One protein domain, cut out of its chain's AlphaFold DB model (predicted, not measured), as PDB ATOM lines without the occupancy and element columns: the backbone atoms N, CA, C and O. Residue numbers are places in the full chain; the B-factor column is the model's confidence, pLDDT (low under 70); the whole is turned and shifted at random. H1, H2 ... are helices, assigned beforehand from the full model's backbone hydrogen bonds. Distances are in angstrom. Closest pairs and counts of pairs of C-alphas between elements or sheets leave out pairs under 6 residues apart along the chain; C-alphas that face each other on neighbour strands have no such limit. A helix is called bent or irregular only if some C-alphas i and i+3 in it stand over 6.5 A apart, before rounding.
ATOM      1  N   PHE A   8     169.774 127.340 144.525       90.31
ATOM      2  CA  PHE A   8     171.003 126.588 144.785       90.31
ATOM      3  C   PHE A   8     171.221 126.275 146.276       90.31
ATOM      4  O   PHE A   8     171.936 125.336 146.582       90.31
ATOM      5  N   LEU A   9     170.596 127.026 147.192       90.69
ATOM      6  CA  LEU A   9     170.681 126.778 148.637       90.69
ATOM      7  C   LEU A   9     169.620 125.797 149.145       90.69
ATOM      8  O   LEU A   9     169.672 125.395 150.306       90.69
ATOM      9  N   LEU A  10     168.610 125.467 148.335       92.50
ATOM     10  CA  LEU A  10     167.457 124.708 148.821       92.50
ATOM     11  C   LEU A  10     167.830 123.275 149.190       92.50
ATOM     12  O   LEU A  10     167.335 122.791 150.202       92.50
ATOM     13  N   ASP A  11     168.710 122.633 148.425       94.12
ATOM     14  CA  ASP A  11     169.129 121.255 148.695       94.12
ATOM     15  C   ASP A  11     169.932 121.170 150.003       94.12
ATOM     16  O   ASP A  11     169.633 120.340 150.864       94.12
ATOM     17  N   ASP A  12     170.868 122.103 150.214       93.25
ATOM     18  CA  ASP A  12     171.655 122.193 151.449       93.25
ATOM     19  C   ASP A  12     170.768 122.487 152.669       93.25
ATOM     20  O   ASP A  12     170.885 121.842 153.714       93.25
ATOM     21  N   LEU A  13     169.838 123.440 152.547       91.88
ATOM     22  CA  LEU A  13     168.907 123.767 153.628       91.88
ATOM     23  C   LEU A  13     167.958 122.605 153.929       91.88
ATOM     24  O   LEU A  13     167.712 122.324 155.101       91.88
ATOM     25  N   ALA A  14     167.453 121.918 152.900       92.94
ATOM     26  CA  ALA A  14     166.586 120.757 153.060       92.94
ATOM     27  C   ALA A  14     167.303 119.631 153.814       92.94
ATOM     28  O   ALA A  14     166.721 119.045 154.730       92.94
ATOM     29  N   ALA A  15     168.574 119.378 153.492       93.12
ATOM     30  CA  ALA A  15     169.391 118.406 154.209       93.12
ATOM     31  C   ALA A  15     169.586 118.791 155.688       93.12
ATOM     32  O   ALA A  15     169.492 117.930 156.564       93.12
ATOM     33  N   LEU A  16     169.800 120.077 155.987       91.19
ATOM     34  CA  LEU A  16     169.990 120.558 157.362       91.19
ATOM     35  C   LEU A  16     168.735 120.422 158.239       91.19
ATOM     36  O   LEU A  16     168.857 120.179 159.443       91.19
ATOM     37  N   VAL A  17     167.542 120.578 157.656       93.62
ATOM     38  CA  VAL A  17     166.260 120.536 158.386       93.62
ATOM     39  C   VAL A  17     165.545 119.187 158.309       93.62
ATOM     40  O   VAL A  17     164.488 119.019 158.915       93.62
ATOM     41  N   ALA A  18     166.100 118.213 157.587       94.19
ATOM     42  CA  ALA A  18     165.503 116.893 157.447       94.19
ATOM     43  C   ALA A  18     165.258 116.242 158.821       94.19
ATOM     44  O   ALA A  18     166.166 116.114 159.641       94.19
ATOM     45  N   GLY A  19     164.011 115.834 159.074       92.75
ATOM     46  CA  GLY A  19     163.606 115.198 160.331       92.75
ATOM     47  C   GLY A  19     163.489 116.138 161.537       92.75
ATOM     48  O   GLY A  19     163.274 115.647 162.643       92.75
ATOM     49  N   ARG A  20     163.612 117.458 161.347       92.88
ATOM     50  CA  ARG A  20     163.431 118.464 162.403       92.88
ATOM     51  C   ARG A  20     162.002 119.000 162.438       92.88
ATOM     52  O   ARG A  20     161.317 119.031 161.412       92.88
ATOM     53  N   ALA A  21     161.560 119.438 163.613       93.94
ATOM     54  CA  ALA A  21     160.299 120.154 163.755       93.94
ATOM     55  C   ALA A  21     160.405 121.567 163.139       93.94
ATOM     56  O   ALA A  21     161.501 122.127 163.079       93.94
ATOM     57  N   PRO A  22     159.293 122.176 162.692       91.50
ATOM     58  CA  PRO A  22     159.308 123.520 162.101       91.50
ATOM     59  C   PRO A  22     159.887 124.613 163.015       91.50
ATOM     60  O   PRO A  22     160.380 125.630 162.528       91.50
ATOM     61  N   GLU A  23     159.819 124.412 164.329       92.50
ATOM     62  CA  GLU A  23     160.281 125.343 165.359       92.50
ATOM     63  C   GLU A  23     161.748 125.116 165.760       92.50
ATOM     64  O   GLU A  23     162.311 125.914 166.517       92.50
ATOM     65  N   ASP A  24     162.377 124.049 165.259       92.56
ATOM     66  CA  ASP A  24     163.762 123.728 165.574       92.56
ATOM     67  C   ASP A  24     164.731 124.713 164.915       92.56
ATOM     68  O   ASP A  24     164.548 125.218 163.805       92.56
ATOM     69  N   LEU A  25     165.848 124.949 165.598       92.06
ATOM     70  CA  LEU A  25     166.929 125.757 165.055       92.06
ATOM     71  C   LEU A  25     167.623 125.010 163.907       92.06
ATOM     72  O   LEU A  25     168.040 123.861 164.058       92.06
ATOM     73  N   VAL A  26     167.818 125.701 162.782       91.44
ATOM     74  CA  VAL A  26     168.564 125.174 161.625       91.44
ATOM     75  C   VAL A  26     170.061 125.083 161.936       91.44
ATOM     76  O   VAL A  26     170.690 124.053 161.712       91.44
ATOM     77  N   PHE A  27     170.629 126.151 162.506       91.12
ATOM     78  CA  PHE A  27     172.052 126.242 162.840       91.12
ATOM     79  C   PHE A  27     172.255 126.113 164.348       91.12
ATOM     80  O   PHE A  27     171.855 126.986 165.122       91.12
ATOM     81  N   VAL A  28     172.901 125.025 164.758       91.50
ATOM     82  CA  VAL A  28     173.161 124.685 166.161       91.50
ATOM     83  C   VAL A  28     174.623 124.303 166.364       91.50
ATOM     84  O   VAL A  28     175.334 123.975 165.414       91.50
ATOM     85  N   THR A  29     175.084 124.345 167.611       89.00
ATOM     86  CA  THR A  29     176.374 123.761 167.999       89.00
ATOM     87  C   THR A  29     176.339 122.234 167.872       89.00
ATOM     88  O   THR A  29     175.273 121.631 167.754       89.00
ATOM     89  N   SER A  30     177.497 121.576 167.992       84.62
ATOM     90  CA  SER A  30     177.582 120.106 168.068       84.62
ATOM     91  C   SER A  30     176.758 119.500 169.213       84.62
ATOM     92  O   SER A  30     176.357 118.344 169.139       84.62
ATOM     93  N   SER A  31     176.475 120.283 170.256       86.38
ATOM     94  CA  SER A  31     175.613 119.917 171.383       86.38
ATOM     95  C   SER A  31     174.129 120.267 171.190       86.38
ATOM     96  O   SER A  31     173.348 120.091 172.120       86.38
ATOM     97  N   GLY A  32     173.728 120.794 170.027       87.06
ATOM     98  CA  GLY A  32     172.341 121.180 169.737       87.06
ATOM     99  C   GLY A  32     171.911 122.538 170.307       87.06
ATOM    100  O   GLY A  32     170.742 122.901 170.207       87.06
ATOM    101  N   ALA A  33     172.828 123.311 170.894       89.69
ATOM    102  CA  ALA A  33     172.525 124.623 171.461       89.69
ATOM    103  C   ALA A  33     172.561 125.740 170.403       89.69
ATOM    104  O   ALA A  33     173.080 125.575 169.298       89.69
ATOM    105  N   VAL A  34     172.051 126.919 170.774       92.31
ATOM    106  CA  VAL A  34     172.084 128.124 169.931       92.31
ATOM    107  C   VAL A  34     173.521 128.469 169.537       92.31
ATOM    108  O   VAL A  34     174.401 128.622 170.392       92.31
ATOM    109  N   LEU A  35     173.738 128.676 168.241       90.69
ATOM    110  CA  LEU A  35     175.008 129.143 167.707       90.69
ATOM    111  C   LEU A  35     175.261 130.605 168.121       90.69
ATOM    112  O   LEU A  35     174.613 131.534 167.638       90.69
ATOM    113  N   ARG A  36     176.216 130.834 169.028       90.06
ATOM    114  CA  ARG A  36     176.626 132.195 169.414       90.06
ATOM    115  C   ARG A  36     177.639 132.736 168.415       90.06
ATOM    116  O   ARG A  36     178.648 132.084 168.165       90.06
ATOM    117  N   ASN A  37     177.402 133.948 167.908       86.50
ATOM    118  CA  ASN A  37     178.223 134.546 166.854       86.50
ATOM    119  C   ASN A  37     179.717 134.601 167.210       86.50
ATOM    120  O   ASN A  37     180.517 134.149 166.405       86.50
ATOM    121  N   LEU A  38     180.091 135.056 168.416       88.19
ATOM    122  CA  LEU A  38     181.505 135.114 168.819       88.19
ATOM    123  C   LEU A  38     182.189 133.740 168.776       88.19
ATOM    124  O   LEU A  38     183.296 133.629 168.258       88.19
ATOM    125  N   ASN A  39     181.527 132.705 169.299       90.50
ATOM    126  CA  ASN A  39     182.095 131.358 169.348       90.50
ATOM    127  C   ASN A  39     182.197 130.771 167.942       90.50
ATOM    128  O   ASN A  39     183.254 130.299 167.554       90.50
ATOM    129  N   PHE A  40     181.129 130.873 167.148       91.56
ATOM    130  CA  PHE A  40     181.151 130.438 165.753       91.56
ATOM    131  C   PHE A  40     182.248 131.133 164.948       91.56
ATOM    132  O   PHE A  40     182.952 130.480 164.180       91.56
ATOM    133  N   ARG A  41     182.401 132.448 165.148       91.00
ATOM    134  CA  ARG A  41     183.398 133.237 164.441       91.00
ATOM    135  C   ARG A  41     184.802 132.705 164.727       91.00
ATOM    136  O   ARG A  41     185.490 132.285 163.807       91.00
ATOM    137  N   ARG A  42     185.150 132.627 166.013       88.50
ATOM    138  CA  ARG A  42     186.463 132.181 166.485       88.50
ATOM    139  C   ARG A  42     186.756 130.718 166.140       88.50
ATOM    140  O   ARG A  42     187.863 130.398 165.729       88.50
ATOM    141  N   ASP A  43     185.789 129.830 166.364       88.38
ATOM    142  CA  ASP A  43     186.032 128.382 166.373       88.38
ATOM    143  C   ASP A  43     185.913 127.747 164.980       88.38
ATOM    144  O   ASP A  43     186.488 126.686 164.741       88.38
ATOM    145  N   VAL A  44     185.158 128.370 164.069       91.06
ATOM    146  CA  VAL A  44     184.830 127.792 162.756       91.06
ATOM    147  C   VAL A  44     185.117 128.770 161.624       91.06
ATOM    148  O   VAL A  44     185.865 128.442 160.708       91.06
ATOM    149  N   PHE A  45     184.527 129.965 161.675       92.88
ATOM    150  CA  PHE A  45     184.519 130.874 160.531       92.88
ATOM    151  C   PHE A  45     185.902 131.433 160.201       92.88
ATOM    152  O   PHE A  45     186.326 131.340 159.055       92.88
ATOM    153  N   ASP A  46     186.605 131.992 161.190       93.38
ATOM    154  CA  ASP A  46     187.897 132.647 160.966       93.38
ATOM    155  C   ASP A  46     188.919 131.631 160.428       93.38
ATOM    156  O   ASP A  46     189.684 131.928 159.515       93.38
ATOM    157  N   ARG A  47     188.864 130.382 160.907       93.19
ATOM    158  CA  ARG A  47     189.688 129.294 160.373       93.19
ATOM    159  C   ARG A  47     189.318 128.937 158.933       93.19
ATOM    160  O   ARG A  47     190.208 128.838 158.100       93.19
ATOM    161  N   ALA A  48     188.029 128.785 158.627       94.12
ATOM    162  CA  ALA A  48     187.579 128.512 157.263       94.12
ATOM    163  C   ALA A  48     187.960 129.645 156.291       94.12
ATOM    164  O   ALA A  48     188.293 129.380 155.139       94.12
ATOM    165  N   ALA A  49     187.949 130.896 156.759       95.06
ATOM    166  CA  ALA A  49     188.393 132.049 155.989       95.06
ATOM    167  C   ALA A  49     189.897 131.979 155.681       95.06
ATOM    168  O   ALA A  49     190.285 132.146 154.527       95.06
ATOM    169  N   VAL A  50     190.730 131.654 156.675       95.12
ATOM    170  CA  VAL A  50     192.175 131.434 156.477       95.12
ATOM    171  C   VAL A  50     192.434 130.276 155.511       95.12
ATOM    172  O   VAL A  50     193.216 130.433 154.576       95.12
ATOM    173  N   ASP A  51     191.743 129.147 155.682       96.06
ATOM    174  CA  ASP A  51     191.880 127.970 154.812       96.06
ATOM    175  C   ASP A  51     191.456 128.278 153.359       96.06
ATOM    176  O   ASP A  51     192.001 127.709 152.414       96.06
ATOM    177  N   ALA A  52     190.525 129.219 153.167       94.88
ATOM    178  CA  ALA A  52     190.115 129.733 151.861       94.88
ATOM    179  C   ALA A  52     191.031 130.848 151.306       94.88
ATOM    180  O   ALA A  52     190.771 131.358 150.216       94.88
ATOM    181  N   GLY A  53     192.081 131.250 152.032       96.12
ATOM    182  CA  GLY A  53     192.987 132.337 151.640       96.12
ATOM    183  C   GLY A  53     192.403 133.746 151.804       96.12
ATOM    184  O   GLY A  53     192.902 134.692 151.199       96.12
ATOM    185  N   LEU A  54     191.347 133.894 152.604       94.50
ATOM    186  CA  LEU A  54     190.607 135.134 152.846       94.50
ATOM    187  C   LEU A  54     190.810 135.612 154.292       94.50
ATOM    188  O   LEU A  54     189.847 135.823 155.030       94.50
ATOM    189  N   ASP A  55     192.064 135.742 154.724       92.38
ATOM    190  CA  ASP A  55     192.374 136.176 156.090       92.38
ATOM    191  C   ASP A  55     191.726 137.537 156.415       92.38
ATOM    192  O   ASP A  55     191.689 138.453 155.591       92.38
ATOM    193  N   GLY A  56     191.163 137.648 157.618       88.69
ATOM    194  CA  GLY A  56     190.419 138.829 158.060       88.69
ATOM    195  C   GLY A  56     188.990 138.967 157.511       88.69
ATOM    196  O   GLY A  56     188.299 139.912 157.905       88.69
ATOM    197  N   LEU A  57     188.506 138.044 156.668       92.62
ATOM    198  CA  LEU A  57     187.108 138.039 156.222       92.62
ATOM    199  C   LEU A  57     186.162 138.002 157.427       92.62
ATOM    200  O   LEU A  57     186.399 137.311 158.418       92.62
ATOM    201  N   THR A  58     185.048 138.728 157.338       89.06
ATOM    202  CA  THR A  58     184.011 138.711 158.375       89.06
ATOM    203  C   THR A  58     182.657 138.301 157.795       89.06
ATOM    204  O   THR A  58     182.403 138.502 156.606       89.06
ATOM    205  N   PRO A  59     181.718 137.796 158.616       87.38
ATOM    206  CA  PRO A  59     180.351 137.556 158.157       87.38
ATOM    207  C   PRO A  59     179.647 138.820 157.635       87.38
ATOM    208  O   PRO A  59     178.707 138.723 156.846       87.38
ATOM    209  N   HIS A  60     180.085 140.009 158.066       86.50
ATOM    210  CA  HIS A  60     179.563 141.273 157.550       86.50
ATOM    211  C   HIS A  60     179.998 141.507 156.096       86.50
ATOM    212  O   HIS A  60     179.172 141.877 155.269       86.50
ATOM    213  N   GLU A  61     181.241 141.165 155.751       87.06
ATOM    214  CA  GLU A  61     181.750 141.233 154.373       87.06
ATOM    215  C   GLU A  61     181.008 140.273 153.435       87.06
ATOM    216  O   GLU A  61     180.719 140.604 152.284       87.06
ATOM    217  N   LEU A  62     180.599 139.100 153.932       88.56
ATOM    218  CA  LEU A  62     179.741 138.190 153.163       88.56
ATOM    219  C   LEU A  62     178.374 138.809 152.859       88.56
ATOM    220  O   LEU A  62     177.835 138.643 151.764       88.56
ATOM    221  N   ARG A  63     177.814 139.559 153.812       86.19
ATOM    222  CA  ARG A  63     176.566 140.299 153.608       86.19
ATOM    223  C   ARG A  63     176.743 141.435 152.599       86.19
ATOM    224  O   ARG A  63     175.835 141.642 151.796       86.19
ATOM    225  N   HIS A  64     177.887 142.121 152.611       84.62
ATOM    226  CA  HIS A  64     178.236 143.094 151.574       84.62
ATOM    227  C   HIS A  64     178.336 142.436 150.199       84.62
ATOM    228  O   HIS A  64     177.702 142.892 149.256       84.62
ATOM    229  N   THR A  65     179.020 141.298 150.106       86.12
ATOM    230  CA  THR A  65     179.160 140.536 148.858       86.12
ATOM    231  C   THR A  65     177.800 140.106 148.302       86.12
ATOM    232  O   THR A  65     177.524 140.300 147.121       86.12
ATOM    233  N   ALA A  66     176.907 139.582 149.149       86.19
ATOM    234  CA  ALA A  66     175.554 139.207 148.736       86.19
ATOM    235  C   ALA A  66     174.738 140.408 148.229       86.19
ATOM    236  O   ALA A  66     173.966 140.271 147.281       86.19
ATOM    237  N   ALA A  67     174.908 141.582 148.842       84.94
ATOM    238  CA  ALA A  67     174.280 142.809 148.372       84.94
ATOM    239  C   ALA A  67     174.827 143.221 147.002       84.94
ATOM    240  O   ALA A  67     174.032 143.412 146.084       84.94
ATOM    241  N   SER A  68     176.152 143.281 146.846       83.12
ATOM    242  CA  SER A  68     176.797 143.647 145.583       83.12
ATOM    243  C   SER A  68     176.385 142.711 144.450       83.12
ATOM    244  O   SER A  68     175.965 143.182 143.400       83.12
ATOM    245  N   LEU A  69     176.384 141.395 144.686       85.62
ATOM    246  CA  LEU A  69     175.929 140.409 143.701       85.62
ATOM    247  C   LEU A  69     174.455 140.594 143.321       85.62
ATOM    248  O   LEU A  69     174.103 140.450 142.154       85.62
ATOM    249  N   ALA A  70     173.586 140.923 144.281       84.62
ATOM    250  CA  ALA A  70     172.184 141.197 143.985       84.62
ATOM    251  C   ALA A  70     172.021 142.459 143.124       84.62
ATOM    252  O   ALA A  70     171.222 142.444 142.189       84.62
ATOM    253  N   VAL A  71     172.789 143.518 143.405       83.25
ATOM    254  CA  VAL A  71     172.799 144.736 142.579       83.25
ATOM    255  C   VAL A  71     173.295 144.427 141.171       83.25
ATOM    256  O   VAL A  71     172.593 144.734 140.212       83.25
ATOM    257  N   SER A  72     174.424 143.726 141.035       81.06
ATOM    258  CA  SER A  72     174.967 143.320 139.731       81.06
ATOM    259  C   SER A  72     174.032 142.392 138.946       81.06
ATOM    260  O   SER A  72     174.063 142.382 137.722       81.06
ATOM    261  N   ALA A  73     173.162 141.635 139.623       82.12
ATOM    262  CA  ALA A  73     172.105 140.844 138.990       82.12
ATOM    263  C   ALA A  73     170.869 141.679 138.576       82.12
ATOM    264  O   ALA A  73     169.848 141.117 138.177       82.12
ATOM    265  N   GLY A  74     170.929 143.009 138.698       80.25
ATOM    266  CA  GLY A  74     169.866 143.939 138.319       80.25
ATOM    267  C   GLY A  74     168.769 144.112 139.374       80.25
ATOM    268  O   GLY A  74     167.679 144.607 139.057       80.25
ATOM    269  N   ALA A  75     168.996 143.696 140.627       83.12
ATOM    270  CA  ALA A  75     168.012 143.892 141.686       83.12
ATOM    271  C   ALA A  75     167.885 145.378 142.035       83.12
ATOM    272  O   ALA A  75     168.857 146.047 142.366       83.12
ATOM    273  N   ASN A  76     166.656 145.895 142.046       83.50
ATOM    274  CA  ASN A  76     166.428 147.275 142.463       83.50
ATOM    275  C   ASN A  76     166.731 147.485 143.960       83.50
ATOM    276  O   ASN A  76     166.631 146.569 144.783       83.50
ATOM    277  N   VAL A  77     166.990 148.739 144.330       81.19
ATOM    278  CA  VAL A  77     167.327 149.165 145.699       81.19
ATOM    279  C   VAL A  77     166.325 148.662 146.746       81.19
ATOM    280  O   VAL A  77     166.722 148.246 147.832       81.19
ATOM    281  N   LYS A  78     165.017 148.648 146.445       80.69
ATOM    282  CA  LYS A  78     163.993 148.167 147.392       80.69
ATOM    283  C   LYS A  78     164.073 146.656 147.611       80.69
ATOM    284  O   LYS A  78     163.816 146.192 148.723       80.69
ATOM    285  N   ALA A  79     164.403 145.886 146.578       83.50
ATOM    286  CA  ALA A  79     164.607 144.447 146.690       83.50
ATOM    287  C   ALA A  79     165.829 144.147 147.568       83.50
ATOM    288  O   ALA A  79     165.711 143.383 148.529       83.50
ATOM    289  N   VAL A  80     166.950 144.831 147.321       83.12
ATOM    290  CA  VAL A  80     168.176 144.701 148.128       83.12
ATOM    291  C   VAL A  80     167.933 145.147 149.574       83.12
ATOM    292  O   VAL A  80     168.264 144.416 150.506       83.12
ATOM    293  N   GLN A  81     167.242 146.270 149.794       82.81
ATOM    294  CA  GLN A  81     166.866 146.733 151.134       82.81
ATOM    295  C   GLN A  81     166.053 145.675 151.898       82.81
ATOM    296  O   GLN A  81     166.331 145.410 153.069       82.81
ATOM    297  N   ARG A  82     165.054 145.053 151.254       83.50
ATOM    298  CA  ARG A  82     164.223 144.004 151.872       83.50
ATOM    299  C   ARG A  82     165.020 142.736 152.167       83.50
ATOM    300  O   ARG A  82     164.841 142.166 153.244       83.50
ATOM    301  N   MET A  83     165.892 142.329 151.245       83.25
ATOM    302  CA  MET A  83     166.782 141.177 151.401       83.25
ATOM    303  C   MET A  83     167.714 141.360 152.604       83.25
ATOM    304  O   MET A  83     167.815 140.482 153.461       83.25
ATOM    305  N   LEU A  84     168.332 142.535 152.718       82.06
ATOM    306  CA  LEU A  84     169.206 142.877 153.833       82.06
ATOM    307  C   LEU A  84     168.398 143.111 155.122       82.06
ATOM    308  O   LEU A  84     168.847 142.789 156.224       82.06
ATOM    309  N   GLY A  85     167.173 143.612 155.015       76.81
ATOM    310  CA  GLY A  85     166.367 144.007 156.165       76.81
ATOM    311  C   GLY A  85     166.884 145.286 156.819       76.81
ATOM    312  O   GLY A  85     166.807 145.409 158.040       76.81
ATOM    313  N   HIS A  86     167.438 146.207 156.024       77.56
ATOM    314  CA  HIS A  86     167.775 147.550 156.489       77.56
ATOM    315  C   HIS A  86     166.501 148.337 156.807       77.56
ATOM    316  O   HIS A  86     165.500 148.249 156.086       77.56
ATOM    317  N   ALA A  87     166.559 149.114 157.891       62.69
ATOM    318  CA  ALA A  87     165.447 149.946 158.340       62.69
ATOM    319  C   ALA A  87     165.067 151.016 157.301       62.69
ATOM    320  O   ALA A  87     163.895 151.367 157.190       62.69
ATOM    321  N   SER A  88     166.030 151.483 156.497       60.06
ATOM    322  CA  SER A  88     165.799 152.437 155.411       60.06
ATOM    323  C   SER A  88     166.502 152.027 154.114       60.06
ATOM    324  O   SER A  88     167.539 151.359 154.120       60.06
ATOM    325  N   ALA A  89     165.925 152.446 152.985       59.78
ATOM    326  CA  ALA A  89     166.549 152.330 151.667       59.78
ATOM    327  C   ALA A  89     167.812 153.197 151.555       59.78
ATOM    328  O   ALA A  89     168.761 152.774 150.902       59.78
ATOM    329  N   SER A  90     167.861 154.339 152.253       58.88
ATOM    330  CA  SER A  90     169.028 155.229 152.296       58.88
ATOM    331  C   SER A  90     170.281 154.505 152.774       58.88
ATOM    332  O   SER A  90     171.258 154.526 152.055       58.88
ATOM    333  N   MET A  91     170.224 153.698 153.844       67.62
ATOM    334  CA  MET A  91     171.389 152.898 154.277       67.62
ATOM    335  C   MET A  91     171.924 151.939 153.202       67.62
ATOM    336  O   MET A  91     173.075 151.528 153.255       67.62
ATOM    337  N   THR A  92     171.079 151.516 152.262       69.31
ATOM    338  CA  THR A  92     171.505 150.654 151.149       69.31
ATOM    339  C   THR A  92     172.089 151.499 150.020       69.31
ATOM    340  O   THR A  92     173.108 151.128 149.453       69.31
ATOM    341  N   LEU A  93     171.476 152.646 149.722       65.69
ATOM    342  CA  LEU A  93     171.979 153.579 148.717       65.69
ATOM    343  C   LEU A  93     173.318 154.199 149.138       65.69
ATOM    344  O   LEU A  93     174.227 154.255 148.331       65.69
ATOM    345  N   ASP A  94     173.474 154.576 150.406       71.69
ATOM    346  CA  ASP A  94     174.688 155.205 150.937       71.69
ATOM    347  C   ASP A  94     175.911 154.272 150.861       71.69
ATOM    348  O   ASP A  94     177.044 154.733 150.788       71.69
ATOM    349  N   VAL A  95     175.681 152.953 150.881       69.31
ATOM    350  CA  VAL A  95     176.738 151.929 150.864       69.31
ATOM    351  C   VAL A  95     177.001 151.392 149.454       69.31
ATOM    352  O   VAL A  95     178.131 151.021 149.154       69.31
ATOM    353  N   TYR A  96     175.982 151.337 148.588       72.69
ATOM    354  CA  TYR A  96     176.073 150.683 147.274       72.69
ATOM    355  C   TYR A  96     175.725 151.593 146.088       72.69
ATOM    356  O   TYR A  96     175.561 151.080 144.986       72.69
ATOM    357  N   SER A  97     175.596 152.910 146.279       69.88
ATOM    358  CA  SER A  97     175.250 153.879 145.221       69.88
ATOM    359  C   SER A  97     176.095 153.705 143.964       69.88
ATOM    360  O   SER A  97     175.536 153.572 142.882       69.88
ATOM    361  N   GLY A  98     177.415 153.569 144.120       70.75
ATOM    362  CA  GLY A  98     178.330 153.392 142.989       70.75
ATOM    363  C   GLY A  98     178.077 152.132 142.155       70.75
ATOM    364  O   GLY A  98     178.449 152.102 140.994       70.75
ATOM    365  N   LEU A  99     177.409 151.105 142.700       71.44
ATOM    366  CA  LEU A  99     177.010 149.918 141.928       71.44
ATOM    367  C   LEU A  99     175.722 150.136 141.120       71.44
ATOM    368  O   LEU A  99     175.440 149.364 140.209       71.44
ATOM    369  N   PHE A 100     174.919 151.139 141.479       68.25
ATOM    370  CA  PHE A 100     173.698 151.505 140.760       68.25
ATOM    371  C   PHE A 100     173.940 152.591 139.703       68.25
ATOM    372  O   PHE A 100     173.147 152.696 138.769       68.25
ATOM    373  N   ASP A 101     175.003 153.385 139.847       64.56
ATOM    374  CA  ASP A 101     175.314 154.496 138.939       64.56
ATOM    375  C   ASP A 101     175.741 154.017 137.534       64.56
ATOM    376  O   ASP A 101     175.465 154.700 136.548       64.56
ATOM    377  N   ASP A 102     176.305 152.808 137.418       59.53
ATOM    378  CA  ASP A 102     176.765 152.217 136.147       59.53
ATOM    379  C   ASP A 102     175.653 151.501 135.336       59.53
ATOM    380  O   ASP A 102     175.915 150.933 134.278       59.53
TER     381      ASP A 102
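What this domain is: This is residues 8 to 102 of the 135 residues of the protein "Tyrosine-type recombinase/integrase" of Nocardioidaceae bacterium (UniProt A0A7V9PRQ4). Three helices, H3, H4 and H5, make a small cluster at one end, with their centres in a triangle: H3 and H4 form a helical hairpin and H5 packs on it at steep tilts. Towards the other end H1 and H2 are separate from each other, joined by a long loop, residues 18 to 36. The printed part has 95 residues with five named helices, H1 to H5 in order, and no named strand; the class is all helix. It is loose, with a radius of gyration of the C-alphas of 16.5 A and spans of 47 by 34 by 25 A.

Where its parts are: H1, residues 8 to 17, begins at C-alpha 8 (171.003, 126.588, 144.785). H2, residues 37 to 51, is 19.4 A long, and H3, residues 59 to 72, 20.0 A. H4 is residues 77 to 84. H5, residues 90 to 101, ends at C-alpha 101 (175.314, 154.496, 138.939). H2 and H5 are irregular, with C-alphas 43 and 46 7.1 A apart and 95 and 98 8.2 A apart; H1 is only just irregular, with C-alphas 8 and 11 6.9 A apart.

How they stand to each other: H1 touches no helix. H2 and H3 are near each other, with 5 pairs of C-alphas within 10 A. H3 and H4 touch, closest at the C-alphas of Ala 67 and Val 80, 6.4 A, at a shallow tilt of 29 degrees, opposite ways. Residues 96 to 100 of H5 touch residues 68 to 72 of H3, closest at the C-alphas of Val 71 and Leu 99, 6.7 A, at a steep tilt of 48 degrees. Residues 92 to 93 of H5 touch H4, closest at the C-alphas of Gln 81 and Thr 92, 6.1 A. In H3 and H4 every O i to N i+4 pair is within hydrogen-bond range; in H1 5 of 6 are, in H2 9 of 11, in H5 4 of 8.

The domain as a whole: The C-alphas farthest apart, of Ser 31 and Asp 102, are 47.8 A apart. The printed part has no cut, and the link from H1 to H2 is long, 19 residues. Mean pLDDT of the printed part is 85.0; residues 87 to 93, 95, 97 and 100 to 102 are under 70.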